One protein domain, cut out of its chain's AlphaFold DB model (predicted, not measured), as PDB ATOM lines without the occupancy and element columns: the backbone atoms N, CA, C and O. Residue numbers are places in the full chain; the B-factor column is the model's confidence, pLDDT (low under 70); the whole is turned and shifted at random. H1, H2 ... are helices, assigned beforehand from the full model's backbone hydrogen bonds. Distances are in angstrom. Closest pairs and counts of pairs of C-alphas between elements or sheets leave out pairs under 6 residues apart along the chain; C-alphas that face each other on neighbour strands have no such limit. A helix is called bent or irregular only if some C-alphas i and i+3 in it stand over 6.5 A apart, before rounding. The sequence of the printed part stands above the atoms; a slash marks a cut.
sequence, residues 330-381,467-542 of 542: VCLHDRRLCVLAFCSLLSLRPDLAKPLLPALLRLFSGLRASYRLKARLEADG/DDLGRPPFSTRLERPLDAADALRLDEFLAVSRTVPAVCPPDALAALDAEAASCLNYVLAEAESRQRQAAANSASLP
ATOM      1  N   VAL A 330     243.132 274.653 162.705       82.38
ATOM      2  CA  VAL A 330     243.815 274.069 161.538       82.38
ATOM      3  C   VAL A 330     245.286 273.752 161.803       82.38
ATOM      4  O   VAL A 330     245.817 272.787 161.242       82.38
ATOM      5  N   CYS A 331     245.943 274.522 162.672       85.62
ATOM      6  CA  CYS A 331     247.369 274.362 162.930       85.62
ATOM      7  C   CYS A 331     247.667 273.121 163.790       85.62
ATOM      8  O   CYS A 331     246.805 272.570 164.488       85.62
ATOM      9  N   LEU A 332     248.916 272.652 163.724       89.25
ATOM     10  CA  LEU A 332     249.376 271.485 164.478       89.25
ATOM     11  C   LEU A 332     249.141 271.648 165.987       89.25
ATOM     12  O   LEU A 332     248.666 270.719 166.643       89.25
ATOM     13  N   HIS A 333     249.475 272.824 166.517       91.06
ATOM     14  CA  HIS A 333     249.374 273.152 167.935       91.06
ATOM     15  C   HIS A 333     247.942 272.981 168.459       91.06
ATOM     16  O   HIS A 333     247.704 272.193 169.377       91.06
ATOM     17  N   ASP A 334     246.984 273.632 167.801       91.06
ATOM     18  CA  ASP A 334     245.564 273.617 168.153       91.06
ATOM     19  C   ASP A 334     245.010 272.202 168.253       91.06
ATOM     20  O   ASP A 334     244.352 271.833 169.231       91.06
ATOM     21  N   ARG A 335     245.308 271.379 167.244       91.81
ATOM     22  CA  ARG A 335     244.818 270.001 167.164       91.81
ATOM     23  C   ARG A 335     245.394 269.142 168.281       91.81
ATOM     24  O   ARG A 335     244.645 268.386 168.904       91.81
ATOM     25  N   ARG A 336     246.691 269.283 168.583       93.62
ATOM     26  CA  ARG A 336     247.333 268.571 169.700       93.62
ATOM     27  C   ARG A 336     246.738 268.983 171.037       93.62
ATOM     28  O   ARG A 336     246.359 268.112 171.820       93.62
ATOM     29  N   LEU A 337     246.612 270.288 171.280       94.94
ATOM     30  CA  LEU A 337     246.038 270.814 172.514       94.94
ATOM     31  C   LEU A 337     244.603 270.309 172.715       94.94
ATOM     32  O   LEU A 337     244.288 269.791 173.786       94.94
ATOM     33  N   CYS A 338     243.758 270.380 171.681       95.06
ATOM     34  CA  CYS A 338     242.375 269.906 171.747       95.06
ATOM     35  C   CYS A 338     242.286 268.410 172.043       95.06
ATOM     36  O   CYS A 338     241.525 268.007 172.919       95.06
ATOM     37  N   VAL A 339     243.075 267.583 171.352       95.31
ATOM     38  CA  VAL A 339     243.109 266.134 171.584       95.31
ATOM     39  C   VAL A 339     243.483 265.812 173.029       95.31
ATOM     40  O   VAL A 339     242.787 265.038 173.691       95.31
ATOM     41  N   LEU A 340     244.566 266.410 173.531       96.06
ATOM     42  CA  LEU A 340     245.050 266.168 174.887       96.06
ATOM     43  C   LEU A 340     244.028 266.649 175.930       96.06
ATOM     44  O   LEU A 340     243.708 265.921 176.873       96.06
ATOM     45  N   ALA A 341     243.463 267.843 175.737       96.38
ATOM     46  CA  ALA A 341     242.442 268.407 176.613       96.38
ATOM     47  C   ALA A 341     241.145 267.577 176.601       96.38
ATOM     48  O   ALA A 341     240.563 267.337 177.656       96.38
ATOM     49  N   PHE A 342     240.710 267.066 175.447       95.75
ATOM     50  CA  PHE A 342     239.532 266.199 175.352       95.75
ATOM     51  C   PHE A 342     239.762 264.835 175.997       95.75
ATOM     52  O   PHE A 342     238.864 264.323 176.660       95.75
ATOM     53  N   CYS A 343     240.965 264.267 175.895       95.44
ATOM     54  CA  CYS A 343     241.300 263.059 176.650       95.44
ATOM     55  C   CYS A 343     241.223 263.303 178.168       95.44
ATOM     56  O   CYS A 343     240.694 262.465 178.906       95.44
ATOM     57  N   SER A 344     241.688 264.470 178.632       95.56
ATOM     58  CA  SER A 344     241.528 264.908 180.027       95.56
ATOM     59  C   SER A 344     240.044 265.022 180.403       95.56
ATOM     60  O   SER A 344     239.601 264.394 181.364       95.56
ATOM     61  N   LEU A 345     239.237 265.714 179.589       96.12
ATOM     62  CA  LEU A 345     237.793 265.864 179.797       96.12
ATOM     63  C   LEU A 345     237.074 264.521 179.905       96.12
ATOM     64  O   LEU A 345     236.342 264.302 180.864       96.12
ATOM     65  N   LEU A 346     237.288 263.620 178.947       95.06
ATOM     66  CA  LEU A 346     236.619 262.320 178.899       95.06
ATOM     67  C   LEU A 346     236.986 261.423 180.081       95.06
ATOM     68  O   LEU A 346     236.170 260.606 180.506       95.06
ATOM     69  N   SER A 347     238.179 261.604 180.646       93.62
ATOM     70  CA  SER A 347     238.594 260.894 181.857       93.62
ATOM     71  C   SER A 347     237.788 261.330 183.090       93.62
ATOM     72  O   SER A 347     237.572 260.517 183.987       93.62
ATOM     73  N   LEU A 348     237.305 262.581 183.137       94.38
ATOM     74  CA  LEU A 348     236.438 263.096 184.209       94.38
ATOM     75  C   LEU A 348     234.938 262.985 183.887       94.38
ATOM     76  O   LEU A 348     234.113 262.851 184.791       94.38
ATOM     77  N   ARG A 349     234.576 263.073 182.606       93.69
ATOM     78  CA  ARG A 349     233.203 263.106 182.083       93.69
ATOM     79  C   ARG A 349     233.012 262.029 181.008       93.69
ATOM     80  O   ARG A 349     232.851 262.351 179.828       93.69
ATOM     81  N   PRO A 350     233.018 260.737 181.391       92.88
ATOM     82  CA  PRO A 350     232.854 259.631 180.446       92.88
ATOM     83  C   PRO A 350     231.474 259.631 179.772       92.88
ATOM     84  O   PRO A 350     231.307 259.065 178.696       92.88
ATOM     85  N   ASP A 351     230.486 260.310 180.358       92.19
ATOM     86  CA  ASP A 351     229.170 260.539 179.759       92.19
ATOM     87  C   ASP A 351     229.238 261.310 178.428       92.19
ATOM     88  O   ASP A 351     228.372 261.134 177.570       92.19
ATOM     89  N   LEU A 352     230.301 262.090 178.210       92.56
ATOM     90  CA  LEU A 352     230.545 262.830 176.972       92.56
ATOM     91  C   LEU A 352     231.310 262.018 175.914       92.56
ATOM     92  O   LEU A 352     231.511 262.509 174.804       92.56
ATOM     93  N   ALA A 353     231.704 260.774 176.203       91.44
ATOM     94  CA  ALA A 353     232.489 259.954 175.278       91.44
ATOM     95  C   ALA A 353     231.769 259.720 173.946       91.44
ATOM     96  O   ALA A 353     232.346 259.922 172.882       91.44
ATOM     97  N   LYS A 354     230.484 259.354 173.993       89.12
ATOM     98  CA  LYS A 354     229.682 259.104 172.788       89.12
ATOM     99  C   LYS A 354     229.536 260.344 171.884       89.12
ATOM    100  O   LYS A 354     229.793 260.199 170.692       89.12
ATOM    101  N   PRO A 355     229.147 261.534 172.389       88.94
ATOM    102  CA  PRO A 355     229.043 262.727 171.545       88.94
ATOM    103  C   PRO A 355     230.394 263.303 171.098       88.94
ATOM    104  O   PRO A 355     230.454 263.873 170.014       88.94
ATOM    105  N   LEU A 356     231.477 263.151 171.875       91.31
ATOM    106  CA  LEU A 356     232.787 263.723 171.526       91.31
ATOM    107  C   LEU A 356     233.672 262.814 170.674       91.31
ATOM    108  O   LEU A 356     234.610 263.309 170.052       91.31
ATOM    109  N   LEU A 357     233.397 261.510 170.609       90.38
ATOM    110  CA  LEU A 357     234.211 260.579 169.826       90.38
ATOM    111  C   LEU A 357     234.349 260.998 168.344       90.38
ATOM    112  O   LEU A 357     235.480 261.021 167.860       90.38
ATOM    113  N   PRO A 358     233.285 261.416 167.625       88.44
ATOM    114  CA  PRO A 358     233.430 261.914 166.255       88.44
ATOM    115  C   PRO A 358     234.298 263.178 166.157       88.44
ATOM    116  O   PRO A 358     235.112 263.299 165.245       88.44
ATOM    117  N   ALA A 359     234.162 264.117 167.100       90.19
ATOM    118  CA  ALA A 359     234.991 265.323 167.153       90.19
ATOM    119  C   ALA A 359     236.474 264.988 167.375       90.19
ATOM    120  O   ALA A 359     237.340 265.507 166.674       90.19
ATOM    121  N   LEU A 360     236.764 264.059 168.289       91.56
ATOM    122  CA  LEU A 360     238.117 263.587 168.560       91.56
ATOM    123  C   LEU A 360     238.749 262.948 167.314       91.56
ATOM    124  O   LEU A 360     239.887 263.258 166.979       91.56
ATOM    125  N   LEU A 361     238.007 262.109 166.585       89.88
ATOM    126  CA  LEU A 361     238.507 261.470 165.362       89.88
ATOM    127  C   LEU A 361     238.729 262.476 164.219       89.88
ATOM    128  O   LEU A 361     239.746 262.379 163.532       89.88
ATOM    129  N   ARG A 362     237.860 263.491 164.073       88.88
ATOM    130  CA  ARG A 362     238.084 264.625 163.149       88.88
ATOM    131  C   ARG A 362     239.358 265.407 163.487       88.88
ATOM    132  O   ARG A 362     240.118 265.770 162.594       88.88
ATOM    133  N   LEU A 363     239.627 265.651 164.773       91.31
ATOM    134  CA  LEU A 363     240.873 266.300 165.196       91.31
ATOM    135  C   LEU A 363     242.098 265.451 164.838       91.31
ATOM    136  O   LEU A 363     243.088 265.997 164.358       91.31
ATOM    137  N   PHE A 364     242.031 264.127 165.017       87.38
ATOM    138  CA  PHE A 364     243.137 263.220 164.686       87.38
ATOM    139  C   PHE A 364     243.424 263.100 163.194       87.38
ATOM    140  O   PHE A 364     244.595 263.049 162.804       87.38
ATOM    141  N   SER A 365     242.390 263.047 162.352       85.94
ATOM    142  CA  SER A 365     242.586 263.016 160.901       85.94
ATOM    143  C   SER A 365     243.303 264.285 160.430       85.94
ATOM    144  O   SER A 365     244.317 264.193 159.732       85.94
ATOM    145  N   GLY A 366     242.873 265.453 160.920       86.81
ATOM    146  CA  GLY A 366     243.570 266.719 160.703       86.81
ATOM    147  C   GLY A 366     244.997 266.703 161.257       86.81
ATOM    148  O   GLY A 366     245.940 267.116 160.586       86.81
ATOM    149  N   LEU A 367     245.197 266.164 162.457       87.81
ATOM    150  CA  LEU A 367     246.499 266.138 163.113       87.81
ATOM    151  C   LEU A 367     247.547 265.352 162.313       87.81
ATOM    152  O   LEU A 367     248.693 265.784 162.184       87.81
ATOM    153  N   ARG A 368     247.143 264.239 161.692       84.94
ATOM    154  CA  ARG A 368     247.991 263.475 160.764       84.94
ATOM    155  C   ARG A 368     248.415 264.309 159.552       84.94
ATOM    156  O   ARG A 368     249.565 264.207 159.125       84.94
ATOM    157  N   ALA A 369     247.511 265.116 158.996       85.50
ATOM    158  CA  ALA A 369     247.845 266.030 157.907       85.50
ATOM    159  C   ALA A 369     248.833 267.115 158.372       85.50
ATOM    160  O   ALA A 369     249.838 267.344 157.700       85.50
ATOM    161  N   SER A 370     248.624 267.693 159.560       88.25
ATOM    162  CA  SER A 370     249.527 268.693 160.147       88.25
ATOM    163  C   SER A 370     250.940 268.145 160.390       88.25
ATOM    164  O   SER A 370     251.917 268.830 160.102       88.25
ATOM    165  N   TYR A 371     251.081 266.895 160.852       88.25
ATOM    166  CA  TYR A 371     252.399 266.260 161.001       88.25
ATOM    167  C   TYR A 371     253.119 266.051 159.668       88.25
ATOM    168  O   TYR A 371     254.329 266.253 159.586       88.25
ATOM    169  N   ARG A 372     252.388 265.665 158.615       86.44
ATOM    170  CA  ARG A 372     252.960 265.534 157.266       86.44
ATOM    171  C   ARG A 372     253.422 266.878 156.722       86.44
ATOM    172  O   ARG A 372     254.486 266.930 156.118       86.44
ATOM    173  N   LEU A 373     252.643 267.937 156.943       86.00
ATOM    174  CA  LEU A 373     253.033 269.294 156.571       86.00
ATOM    175  C   LEU A 373     254.308 269.702 157.313       86.00
ATOM    176  O   LEU A 373     255.286 270.047 156.664       86.00
ATOM    177  N   LYS A 374     254.345 269.554 158.642       86.31
ATOM    178  CA  LYS A 374     255.542 269.853 159.441       86.31
ATOM    179  C   LYS A 374     256.786 269.112 158.935       86.31
ATOM    180  O   LYS A 374     257.826 269.736 158.778       86.31
ATOM    181  N   ALA A 375     256.672 267.816 158.639       86.81
ATOM    182  CA  ALA A 375     257.791 267.028 158.119       86.81
ATOM    183  C   ALA A 375     258.274 267.508 156.736       86.81
ATOM    184  O   ALA A 375     259.467 267.443 156.459       86.81
ATOM    185  N   ARG A 376     257.369 268.001 155.877       86.31
ATOM    186  CA  ARG A 376     257.735 268.623 154.591       86.31
ATOM    187  C   ARG A 376     258.476 269.939 154.806       86.31
ATOM    188  O   ARG A 376     259.570 270.088 154.288       86.31
ATOM    189  N   LEU A 377     257.939 270.824 155.648       84.62
ATOM    190  CA  LEU A 377     258.572 272.107 155.978       84.62
ATOM    191  C   LEU A 377     259.953 271.925 156.631       84.62
ATOM    192  O   LEU A 377     260.873 272.700 156.399       84.62
ATOM    193  N   GLU A 378     260.129 270.888 157.453       84.00
ATOM    194  CA  GLU A 378     261.435 270.524 158.016       84.00
ATOM    195  C   GLU A 378     262.409 269.981 156.964       84.00
ATOM    196  O   GLU A 378     263.594 270.283 157.051       84.00
ATOM    197  N   ALA A 379     261.933 269.221 155.975       84.25
ATOM    198  CA  ALA A 379     262.770 268.715 154.888       84.25
ATOM    199  C   ALA A 379     263.180 269.818 153.896       84.25
ATOM    200  O   ALA A 379     264.320 269.828 153.436       84.25
ATOM    201  N   ASP A 380     262.273 270.750 153.601       74.81
ATOM    202  CA  ASP A 380     262.516 271.874 152.693       74.81
ATOM    203  C   ASP A 380     263.358 272.979 153.366       74.81
ATOM    204  O   ASP A 380     264.133 273.666 152.708       74.81
ATOM    205  N   GLY A 381     263.278 273.122 154.694       56.72
ATOM    206  CA  GLY A 381     264.086 274.079 155.461       56.72
ATOM    207  C   GLY A 381     265.550 273.670 155.692       56.72
ATOM    208  O   GLY A 381     266.338 274.493 156.147       56.72
ATOM    209  N   ASP A 467     253.744 278.120 156.817       73.38
ATOM    210  CA  ASP A 467     254.687 277.859 157.904       73.38
ATOM    211  C   ASP A 467     254.012 277.972 159.268       73.38
ATOM    212  O   ASP A 467     254.219 277.098 160.110       73.38
ATOM    213  N   ASP A 468     253.114 278.941 159.466       76.00
ATOM    214  CA  ASP A 468     252.425 279.155 160.746       76.00
ATOM    215  C   ASP A 468     251.521 277.974 161.139       76.00
ATOM    216  O   ASP A 468     251.301 277.697 162.325       76.00
ATOM    217  N   LEU A 469     251.052 277.195 160.156       78.50
ATOM    218  CA  LEU A 469     250.279 275.971 160.391       78.50
ATOM    219  C   LEU A 469     251.127 274.839 160.989       78.50
ATOM    220  O   LEU A 469     250.612 274.016 161.759       78.50
ATOM    221  N   GLY A 470     252.410 274.767 160.620       69.06
ATOM    222  CA  GLY A 470     253.361 273.759 161.098       69.06
ATOM    223  C   GLY A 470     254.245 274.234 162.257       69.06
ATOM    224  O   GLY A 470     254.660 273.421 163.091       69.06
ATOM    225  N   ARG A 471     254.519 275.537 162.311       66.44
ATOM    226  CA  ARG A 471     255.427 276.238 163.221       66.44
ATOM    227  C   ARG A 471     254.754 277.543 163.665       66.44
ATOM    228  O   ARG A 471     255.018 278.586 163.084       66.44
ATOM    229  N   PRO A 472     253.890 277.506 164.693       70.69
ATOM    230  CA  PRO A 472     253.199 278.711 165.128       70.69
ATOM    231  C   PRO A 472     254.211 279.781 165.581       70.69
ATOM    232  O   PRO A 472     255.197 279.429 166.244       70.69
ATOM    233  N   PRO A 473     253.946 281.074 165.317       65.62
ATOM    234  CA  PRO A 473     254.873 282.169 165.626       65.62
ATOM    235  C   PRO A 473     255.185 282.256 167.129       65.62
ATOM    236  O   PRO A 473     256.298 282.578 167.543       65.62
ATOM    237  N   PHE A 474     254.223 281.863 167.968       78.81
ATOM    238  CA  PHE A 474     254.382 281.738 169.412       78.81
ATOM    239  C   PHE A 474     254.535 280.272 169.823       78.81
ATOM    240  O   PHE A 474     253.557 279.548 170.000       78.81
ATOM    241  N   SER A 475     255.776 279.827 170.024       79.62
ATOM    242  CA  SER A 475     256.032 278.450 170.471       79.62
ATOM    243  C   SER A 475     255.629 278.225 171.934       79.62
ATOM    244  O   SER A 475     256.033 278.959 172.842       79.62
ATOM    245  N   THR A 476     254.880 277.158 172.207       86.31
ATOM    246  CA  THR A 476     254.532 276.755 173.575       86.31
ATOM    247  C   THR A 476     255.419 275.599 174.036       86.31
ATOM    248  O   THR A 476     256.403 275.226 173.385       86.31
ATOM    249  N   ARG A 477     255.110 275.032 175.207       84.44
ATOM    250  CA  ARG A 477     255.762 273.814 175.694       84.44
ATOM    251  C   ARG A 477     255.443 272.597 174.816       84.44
ATOM    252  O   ARG A 477     256.235 271.666 174.802       84.44
ATOM    253  N   LEU A 478     254.323 272.603 174.086       86.50
ATOM    254  CA  LEU A 478     253.908 271.477 173.248       86.50
ATOM    255  C   LEU A 478     254.799 271.316 172.003       86.50
ATOM    256  O   LEU A 478     255.072 270.185 171.607       86.50
ATOM    257  N   GLU A 479     255.291 272.404 171.408       82.88
ATOM    258  CA  GLU A 479     256.105 272.373 170.176       82.88
ATOM    259  C   GLU A 479     257.592 272.130 170.447       82.88
ATOM    260  O   GLU A 479     258.331 271.732 169.544       82.88
ATOM    261  N   ARG A 480     258.043 272.402 171.674       77.75
ATOM    262  CA  ARG A 480     259.458 272.356 172.048       77.75
ATOM    263  C   ARG A 480     259.895 270.951 172.478       77.75
ATOM    264  O   ARG A 480     259.066 270.165 172.931       77.75
ATOM    265  N   PRO A 481     261.199 270.628 172.384       77.06
ATOM    266  CA  PRO A 481     261.723 269.364 172.885       77.06
ATOM    267  C   PRO A 481     261.371 269.164 174.363       77.06
ATOM    268  O   PRO A 481     261.720 269.988 175.214       77.06
ATOM    269  N   LEU A 482     260.675 268.068 174.649       82.12
ATOM    270  CA  LEU A 482     260.284 267.657 175.993       82.12
ATOM    271  C   LEU A 482     261.310 266.674 176.562       82.12
ATOM    272  O   LEU A 482     261.988 265.965 175.815       82.12
ATOM    273  N   ASP A 483     261.403 266.600 177.889       83.50
ATOM    274  CA  ASP A 483     262.075 265.463 178.515       83.50
ATOM    275  C   ASP A 483     261.301 264.160 178.243       83.50
ATOM    276  O   ASP A 483     260.139 264.175 177.834       83.50
ATOM    277  N   ALA A 484     261.944 263.011 178.452       82.94
ATOM    278  CA  ALA A 484     261.349 261.719 178.109       82.94
ATOM    279  C   ALA A 484     260.022 261.440 178.845       82.94
ATOM    280  O   ALA A 484     259.144 260.772 178.295       82.94
ATOM    281  N   ALA A 485     259.863 261.942 180.073       83.44
ATOM    282  CA  ALA A 485     258.660 261.715 180.866       83.44
ATOM    283  C   ALA A 485     257.495 262.573 180.356       83.44
ATOM    284  O   ALA A 485     256.393 262.061 180.149       83.44
ATOM    285  N   ASP A 486     257.741 263.857 180.107       84.31
ATOM    286  CA  ASP A 486     256.743 264.761 179.555       84.31
ATOM    287  C   ASP A 486     256.417 264.444 178.096       84.31
ATOM    288  O   ASP A 486     255.251 264.548 177.724       84.31
ATOM    289  N   ALA A 487     257.379 263.967 177.300       85.50
ATOM    290  CA  ALA A 487     257.128 263.484 175.943       85.50
ATOM    291  C   ALA A 487     256.097 262.347 175.936       85.50
ATOM    292  O   ALA A 487     255.158 262.379 175.153       85.50
ATOM    293  N   LEU A 488     256.210 261.383 176.856       87.00
ATOM    294  CA  LEU A 488     255.242 260.288 176.997       87.00
ATOM    295  C   LEU A 488     253.892 260.725 177.579       87.00
ATOM    296  O   LEU A 488     252.869 260.075 177.341       87.00
ATOM    297  N   ARG A 489     253.891 261.766 178.415       86.62
ATOM    298  CA  ARG A 489     252.682 262.293 179.059       86.62
ATOM    299  C   ARG A 489     251.858 263.159 178.109       86.62
ATOM    300  O   ARG A 489     250.635 263.122 178.189       86.62
ATOM    301  N   LEU A 490     252.524 263.921 177.247       90.69
ATOM    302  CA  LEU A 490     251.935 264.862 176.291       90.69
ATOM    303  C   LEU A 490     251.923 264.310 174.857       90.69
ATOM    304  O   LEU A 490     251.775 265.074 173.905       90.69
ATOM    305  N   ASP A 491     252.072 262.992 174.701       92.75
ATOM    306  CA  ASP A 491     251.877 262.316 173.422       92.75
ATOM    307  C   ASP A 491     250.383 262.080 173.179       92.75
ATOM    308  O   ASP A 491     249.708 261.339 173.901       92.75
ATOM    309  N   GLU A 492     249.870 262.728 172.142       93.44
ATOM    310  CA  GLU A 492     248.477 262.660 171.722       93.44
ATOM    311  C   GLU A 492     248.000 261.237 171.366       93.44
ATOM    312  O   GLU A 492     246.882 260.859 171.730       93.44
ATOM    313  N   PHE A 493     248.836 260.409 170.727       93.62
ATOM    314  CA  PHE A 493     248.479 259.043 170.329       93.62
ATOM    315  C   PHE A 493     248.362 258.145 171.559       93.62
ATOM    316  O   PHE A 493     247.391 257.396 171.706       93.62
ATOM    317  N   LEU A 494     249.316 258.260 172.488       94.19
ATOM    318  CA  LEU A 494     249.266 257.551 173.764       94.19
ATOM    319  C   LEU A 494     248.080 258.007 174.620       94.19
ATOM    320  O   LEU A 494     247.466 257.172 175.287       94.19
ATOM    321  N   ALA A 495     247.738 259.300 174.606       94.31
ATOM    322  CA  ALA A 495     246.578 259.819 175.326       94.31
ATOM    323  C   ALA A 495     245.279 259.164 174.831       94.31
ATOM    324  O   ALA A 495     244.539 258.591 175.632       94.31
ATOM    325  N   VAL A 496     245.042 259.135 173.515       93.56
ATOM    326  CA  VAL A 496     243.839 258.493 172.961       93.56
ATOM    327  C   VAL A 496     243.816 256.991 173.161       93.56
ATOM    328  O   VAL A 496     242.774 256.455 173.540       93.56
ATOM    329  N   SER A 497     244.950 256.317 172.972       93.06
ATOM    330  CA  SER A 497     245.054 254.873 173.186       93.06
ATOM    331  C   SER A 497     244.696 254.464 174.618       93.06
ATOM    332  O   SER A 497     244.098 253.412 174.835       93.06
ATOM    333  N   ARG A 498     244.984 255.323 175.604       92.94
ATOM    334  CA  ARG A 498     244.594 255.102 177.004       92.94
ATOM    335  C   ARG A 498     243.135 255.466 177.263       92.94
ATOM    336  O   ARG A 498     242.435 254.714 177.935       92.94
ATOM    337  N   THR A 499     242.679 256.613 176.765       93.31
ATOM    338  CA  THR A 499     241.374 257.165 177.138       93.31
ATOM    339  C   THR A 499     240.223 256.505 176.386       93.31
ATOM    340  O   THR A 499     239.277 256.051 177.026       93.31
ATOM    341  N   VAL A 500     240.281 256.411 175.052       91.00
ATOM    342  CA  VAL A 500     239.135 255.966 174.234       91.00
ATOM    343  C   VAL A 500     238.671 254.552 174.605       91.00
ATOM    344  O   VAL A 500     237.489 254.408 174.915       91.00
ATOM    345  N   PRO A 501     239.541 253.525 174.688       89.06
ATOM    346  CA  PRO A 501     239.113 252.181 175.088       89.06
ATOM    347  C   PRO A 501     238.584 252.097 176.526       89.06
ATOM    348  O   PRO A 501     237.808 251.196 176.838       89.06
ATOM    349  N   ALA A 502     239.009 253.007 177.408       91.25
ATOM    350  CA  ALA A 502     238.613 253.006 178.812       91.25
ATOM    351  C   ALA A 502     237.227 253.627 179.046       91.25
ATOM    352  O   ALA A 502     236.523 253.206 179.963       91.25
ATOM    353  N   VAL A 503     236.841 254.627 178.244       92.56
ATOM    354  CA  VAL A 503     235.637 255.443 178.495       92.56
ATOM    355  C   VAL A 503     234.581 255.363 177.393       92.56
ATOM    356  O   VAL A 503     233.414 255.638 177.664       92.56
ATOM    357  N   CYS A 504     234.945 254.983 176.163       89.31
ATOM    358  CA  CYS A 504     233.975 254.872 175.074       89.31
ATOM    359  C   CYS A 504     233.210 253.547 175.170       89.31
ATOM    360  O   CYS A 504     233.825 252.478 175.193       89.31
ATOM    361  N   PRO A 505     231.868 253.582 175.193       86.88
ATOM    362  CA  PRO A 505     231.087 252.364 175.279       86.88
ATOM    363  C   PRO A 505     231.148 251.588 173.947       86.88
ATOM    364  O   PRO A 505     231.325 252.182 172.878       86.88
ATOM    365  N   PRO A 506     231.001 250.251 173.979       86.88
ATOM    366  CA  PRO A 506     231.181 249.406 172.798       86.88
ATOM    367  C   PRO A 506     230.169 249.703 171.683       86.88
ATOM    368  O   PRO A 506     230.482 249.503 170.513       86.88
ATOM    369  N   ASP A 507     228.978 250.210 172.017       87.44
ATOM    370  CA  ASP A 507     227.984 250.645 171.033       87.44
ATOM    371  C   ASP A 507     228.430 251.903 170.274       87.44
ATOM    372  O   ASP A 507     228.166 252.009 169.082       87.44
ATOM    373  N   ALA A 508     229.128 252.836 170.933       86.12
ATOM    374  CA  ALA A 508     229.678 254.021 170.277       86.12
ATOM    375  C   ALA A 508     230.813 253.653 169.314       86.12
ATOM    376  O   ALA A 508     230.854 254.165 168.201       86.12
ATOM    377  N   LEU A 509     231.685 252.719 169.710       88.12
ATOM    378  CA  LEU A 509     232.755 252.206 168.847       88.12
ATOM    379  C   LEU A 509     232.199 251.430 167.645       88.12
ATOM    380  O   LEU A 509     232.700 251.573 166.534       88.12
ATOM    381  N   ALA A 510     231.143 250.640 167.847       87.62
ATOM    382  CA  ALA A 510     230.488 249.894 166.772       87.62
ATOM    383  C   ALA A 510     229.675 250.782 165.813       87.62
ATOM    384  O   ALA A 510     229.379 250.358 164.699       87.62
ATOM    385  N   ALA A 511     229.292 251.987 166.245       88.62
ATOM    386  CA  ALA A 511     228.547 252.952 165.441       88.62
ATOM    387  C   ALA A 511     229.443 253.846 164.565       88.62
ATOM    388  O   ALA A 511     228.913 254.669 163.818       88.62
ATOM    389  N   LEU A 512     230.770 253.709 164.661       88.75
ATOM    390  CA  LEU A 512     231.704 254.430 163.802       88.75
ATOM    391  C   LEU A 512     231.528 254.002 162.343       88.75
ATOM    392  O   LEU A 512     231.378 252.815 162.040       88.75
ATOM    393  N   ASP A 513     231.582 254.973 161.434       91.12
ATOM    394  CA  ASP A 513     231.715 254.674 160.013       91.12
ATOM    395  C   ASP A 513     233.100 254.073 159.699       91.12
ATOM    396  O   ASP A 513     233.997 253.993 160.548       91.12
ATOM    397  N   ALA A 514     233.269 253.598 158.465       89.62
ATOM    398  CA  ALA A 514     234.491 252.914 158.051       89.62
ATOM    399  C   ALA A 514     235.740 253.811 158.140       89.62
ATOM    400  O   ALA A 514     236.824 253.319 158.459       89.62
ATOM    401  N   GLU A 515     235.594 255.110 157.883       88.38
ATOM    402  CA  GLU A 515     236.700 256.064 157.904       88.38
ATOM    403  C   GLU A 515     237.139 256.356 159.341       88.38
ATOM    404  O   GLU A 515     238.319 256.229 159.677       88.38
ATOM    405  N   ALA A 516     236.183 256.646 160.219       87.75
ATOM    406  CA  ALA A 516     236.394 256.886 161.636       87.75
ATOM    407  C   ALA A 516     236.972 255.646 162.343       87.75
ATOM    408  O   ALA A 516     237.910 255.762 163.137       87.75
ATOM    409  N   ALA A 517     236.481 254.447 162.013       89.62
ATOM    410  CA  ALA A 517     237.032 253.192 162.524       89.62
ATOM    411  C   ALA A 517     238.474 252.950 162.039       89.62
ATOM    412  O   ALA A 517     239.333 252.540 162.822       89.62
ATOM    413  N   SER A 518     238.764 253.233 160.763       91.06
ATOM    414  CA  SER A 518     240.119 253.151 160.201       91.06
ATOM    415  C   SER A 518     241.077 254.136 160.881       91.06
ATOM    416  O   SER A 518     242.178 253.755 161.286       91.06
ATOM    417  N   CYS A 519     240.629 255.378 161.091       90.25
ATOM    418  CA  CYS A 519     241.372 256.406 161.813       90.25
ATOM    419  C   CYS A 519     241.717 255.946 163.235       90.25
ATOM    420  O   CYS A 519     242.884 255.983 163.628       90.25
ATOM    421  N   LEU A 520     240.733 255.432 163.981       90.88
ATOM    422  CA  LEU A 520     240.952 254.937 165.338       90.88
ATOM    423  C   LEU A 520     241.957 253.776 165.370       90.88
ATOM    424  O   LEU A 520     242.885 253.796 166.175       90.88
ATOM    425  N   ASN A 521     241.823 252.797 164.473       91.25
ATOM    426  CA  ASN A 521     242.755 251.667 164.391       91.25
ATOM    427  C   ASN A 521     244.191 252.121 164.095       91.25
ATOM    428  O   ASN A 521     245.132 251.614 164.704       91.25
ATOM    429  N   TYR A 522     244.361 253.100 163.202       90.81
ATOM    430  CA  TYR A 522     245.664 253.701 162.928       90.81
ATOM    431  C   TYR A 522     246.254 254.367 164.177       90.81
ATOM    432  O   TYR A 522     247.407 254.111 164.513       90.81
ATOM    433  N   VAL A 523     245.466 255.182 164.891       90.94
ATOM    434  CA  VAL A 523     245.924 255.864 166.114       90.94
ATOM    435  C   VAL A 523     246.384 254.854 167.165       90.94
ATOM    436  O   VAL A 523     247.435 255.041 167.773       90.94
ATOM    437  N   LEU A 524     245.634 253.764 167.350       90.81
ATOM    438  CA  LEU A 524     245.996 252.701 168.287       90.81
ATOM    439  C   LEU A 524     247.288 251.979 167.874       90.81
ATOM    440  O   LEU A 524     248.153 251.764 168.720       90.81
ATOM    441  N   ALA A 525     247.457 251.659 166.589       92.00
ATOM    442  CA  ALA A 525     248.672 251.016 166.084       92.00
ATOM    443  C   ALA A 525     249.915 251.918 166.215       92.00
ATOM    444  O   ALA A 525     250.984 251.461 166.626       92.00
ATOM    445  N   GLU A 526     249.771 253.210 165.915       91.69
ATOM    446  CA  GLU A 526     250.847 254.195 166.042       91.69
ATOM    447  C   GLU A 526     251.235 254.411 167.513       91.69
ATOM    448  O   GLU A 526     252.418 254.438 167.852       91.69
ATOM    449  N   ALA A 527     250.247 254.469 168.415       91.62
ATOM    450  CA  ALA A 527     250.478 254.533 169.855       91.62
ATOM    451  C   ALA A 527     251.298 253.331 170.361       91.62
ATOM    452  O   ALA A 527     252.254 253.509 171.120       91.62
ATOM    453  N   GLU A 528     250.985 252.111 169.906       91.19
ATOM    454  CA  GLU A 528     251.776 250.920 170.238       91.19
ATOM    455  C   GLU A 528     253.220 251.020 169.727       91.19
ATOM    456  O   GLU A 528     254.157 250.656 170.445       91.19
ATOM    457  N   SER A 529     253.413 251.513 168.499       90.69
ATOM    458  CA  SER A 529     254.740 251.726 167.910       90.69
ATOM    459  C   SER A 529     255.578 252.687 168.760       90.69
ATOM    460  O   SER A 529     256.680 252.341 169.198       90.69
ATOM    461  N   ARG A 530     255.014 253.852 169.102       90.00
ATOM    462  CA  ARG A 530     255.667 254.867 169.944       90.00
ATOM    463  C   ARG A 530     255.984 254.347 171.341       90.00
ATOM    464  O   ARG A 530     257.069 254.596 171.865       90.00
ATOM    465  N   GLN A 531     255.081 253.567 171.937       86.94
ATOM    466  CA  GLN A 531     255.316 252.955 173.243       86.94
ATOM    467  C   GLN A 531     256.481 251.952 173.211       86.94
ATOM    468  O   GLN A 531     257.309 251.949 174.126       86.94
ATOM    469  N   ARG A 532     256.587 251.131 172.155       87.62
ATOM    470  CA  ARG A 532     257.730 250.218 171.957       87.62
ATOM    471  C   ARG A 532     259.032 250.989 171.766       87.62
ATOM    472  O   ARG A 532     260.035 250.628 172.374       87.62
ATOM    473  N   GLN A 533     259.015 252.061 170.974       85.75
ATOM    474  CA  GLN A 533     260.192 252.898 170.738       85.75
ATOM    475  C   GLN A 533     260.679 253.571 172.028       85.75
ATOM    476  O   GLN A 533     261.869 253.536 172.334       85.75
ATOM    477  N   ALA A 534     259.767 254.109 172.840       83.31
ATOM    478  CA  ALA A 534     260.115 254.690 174.134       83.31
ATOM    479  C   ALA A 534     260.687 253.653 175.117       83.31
ATOM    480  O   ALA A 534     261.634 253.951 175.844       83.31
ATOM    481  N   ALA A 535     260.153 252.426 175.121       82.25
ATOM    482  CA  ALA A 535     260.685 251.325 175.924       82.25
ATOM    483  C   ALA A 535     262.077 250.863 175.449       82.25
ATOM    484  O   ALA A 535     262.937 250.552 176.268       82.25
ATOM    485  N   ALA A 536     262.323 250.849 174.137       83.00
ATOM    486  CA  ALA A 536     263.639 250.539 173.579       83.00
ATOM    487  C   ALA A 536     264.677 251.614 173.938       83.00
ATOM    488  O   ALA A 536     265.799 251.284 174.315       83.00
ATOM    489  N   ASN A 537     264.284 252.890 173.886       76.75
ATOM    490  CA  ASN A 537     265.147 254.022 174.229       76.75
ATOM    491  C   ASN A 537     265.468 254.101 175.730       76.75
ATOM    492  O   ASN A 537     266.545 254.556 176.099       76.75
ATOM    493  N   SER A 538     264.563 253.657 176.607       70.31
ATOM    494  CA  SER A 538     264.840 253.581 178.047       70.31
ATOM    495  C   SER A 538     265.701 252.375 178.428       70.31
ATOM    496  O   SER A 538     266.447 252.452 179.399       70.31
ATOM    497  N   ALA A 539     265.652 251.289 177.649       66.00
ATOM    498  CA  ALA A 539     266.497 250.108 177.837       66.00
ATOM    499  C   ALA A 539     267.930 250.269 177.286       66.00
ATOM    500  O   ALA A 539     268.805 249.482 177.643       66.00
ATOM    501  N   SER A 540     268.177 251.255 176.416       58.09
ATOM    502  CA  SER A 540     269.487 251.540 175.810       58.09
ATOM    503  C   SER A 540     270.305 252.622 176.536       58.09
ATOM    504  O   SER A 540     271.449 252.875 176.153       58.09
ATOM    505  N   LEU A 541     269.757 253.230 177.594       44.34
ATOM    506  CA  LEU A 541     270.475 254.136 178.495       44.34
ATOM    507  C   LEU A 541     271.181 253.311 179.599       44.34
ATOM    508  O   LEU A 541     270.495 252.549 180.283       44.34
ATOM    509  N   PRO A 542     272.520 253.405 179.749       42.12
ATOM    510  CA  PRO A 542     273.285 252.630 180.732       42.12
ATOM    511  C   PRO A 542     273.009 253.003 182.193       42.12
ATOM    512  O   PRO A 542     272.690 254.185 182.467       42.12
TER     513      PRO A 542
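This is residues 330 to 381 and 467 to 542 of the 542 residues of an uncharacterized protein of Macrostomum lignano (UniProt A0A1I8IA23). Three helices, H1, H2 and H5, stand side by side with their centres in a triangle, and the long helix H7 crosses H2 and H5 steeply on the side away from H1. Short H6 makes the turn from H5 to H7, short H3 packs on H1 and H2, and a long loop, residues 471 to 483, leads from H3 to short H4 near H7. The printed part has 128 residues, with seven named helices in the order H1 to H7 and no named strand; its class is all helix. It is compact, with a radius of gyration of the C-alphas of 15.4 A and spans of 44 by 39 by 26 A.

H2, the longest helix, is residues 350 to 380, 42.4 A from C-alpha 350 at (232.854, 259.631, 180.446) to C-alpha 380 at (262.516, 271.874, 152.693). It has a kink of 60 degrees near residue 357 and is irregular, with C-alphas 351 and 354 7.1 A apart. H1 is residues 332 to 348, 25.0 A long, and H7 is residues 514 to 539, 37.7 A long, ending at C-alpha 539 (266.497, 250.108, 177.837). H5 is residues 492 to 503, 16.2 A long. The short helices are H3, residues 467 to 470, H4, residues 484 to 489, and H6, residues 506 to 510.

H2 is the hub, touching H1, H3, H5 and H7. H1 and H2 form a helical hairpin, opposite ways at a shallow tilt of 24 degrees; their closest C-alphas, of Leu 332 and Ser 370, are 5.2 A apart. H1 touches H5, the same way at a shallow tilt of 26 degrees, closest at the C-alphas of Leu 340 and Glu 492, 5.8 A apart. H2 and H5 only just touch, only at their ends, with 3 pairs of C-alphas within 8 A, the closest being Pro 350 and Val 503 at 5.4 A. H1, H2 and H5 are an up and down bundle, each running against the one before it. H7 touches H5 at a steep tilt of 62 degrees, with the C-alphas of Phe 493 and Ala 527 closest at 5.0 A. H7 touches H2 with residues 516 to 523 alone, at a steep tilt of 65 degrees, closest at the C-alphas of Leu 361 and Ala 516, 6.3 A apart. H1 and H7 are apart. H3 touches H2, closest at the C-alphas of Lys 374 and Gly 470, 4.8 A apart. H6 is close to H2 but not clearly touching, with the C-alphas of Lys 354 and Ala 508 closest at 5.7 A. Every O i to N i+4 pair is within hydrogen-bond range in H1, H4, H6 and H7, against 23 of 27 in H2 and 6 of 8 in H5; H3 is too short for such a pair.

The two C-alphas farthest apart, of Ala 511 and Pro 542, are 47.3 A apart. Residues 382 to 466 are not printed, and C-alphas 381 and 467 are 10.4 A apart across this cut. Of the links printed whole, H3 to H4 is long and the others are tight. The pLDDT is under 70 at residues 381, 470 to 471, 473 and 539 to 542.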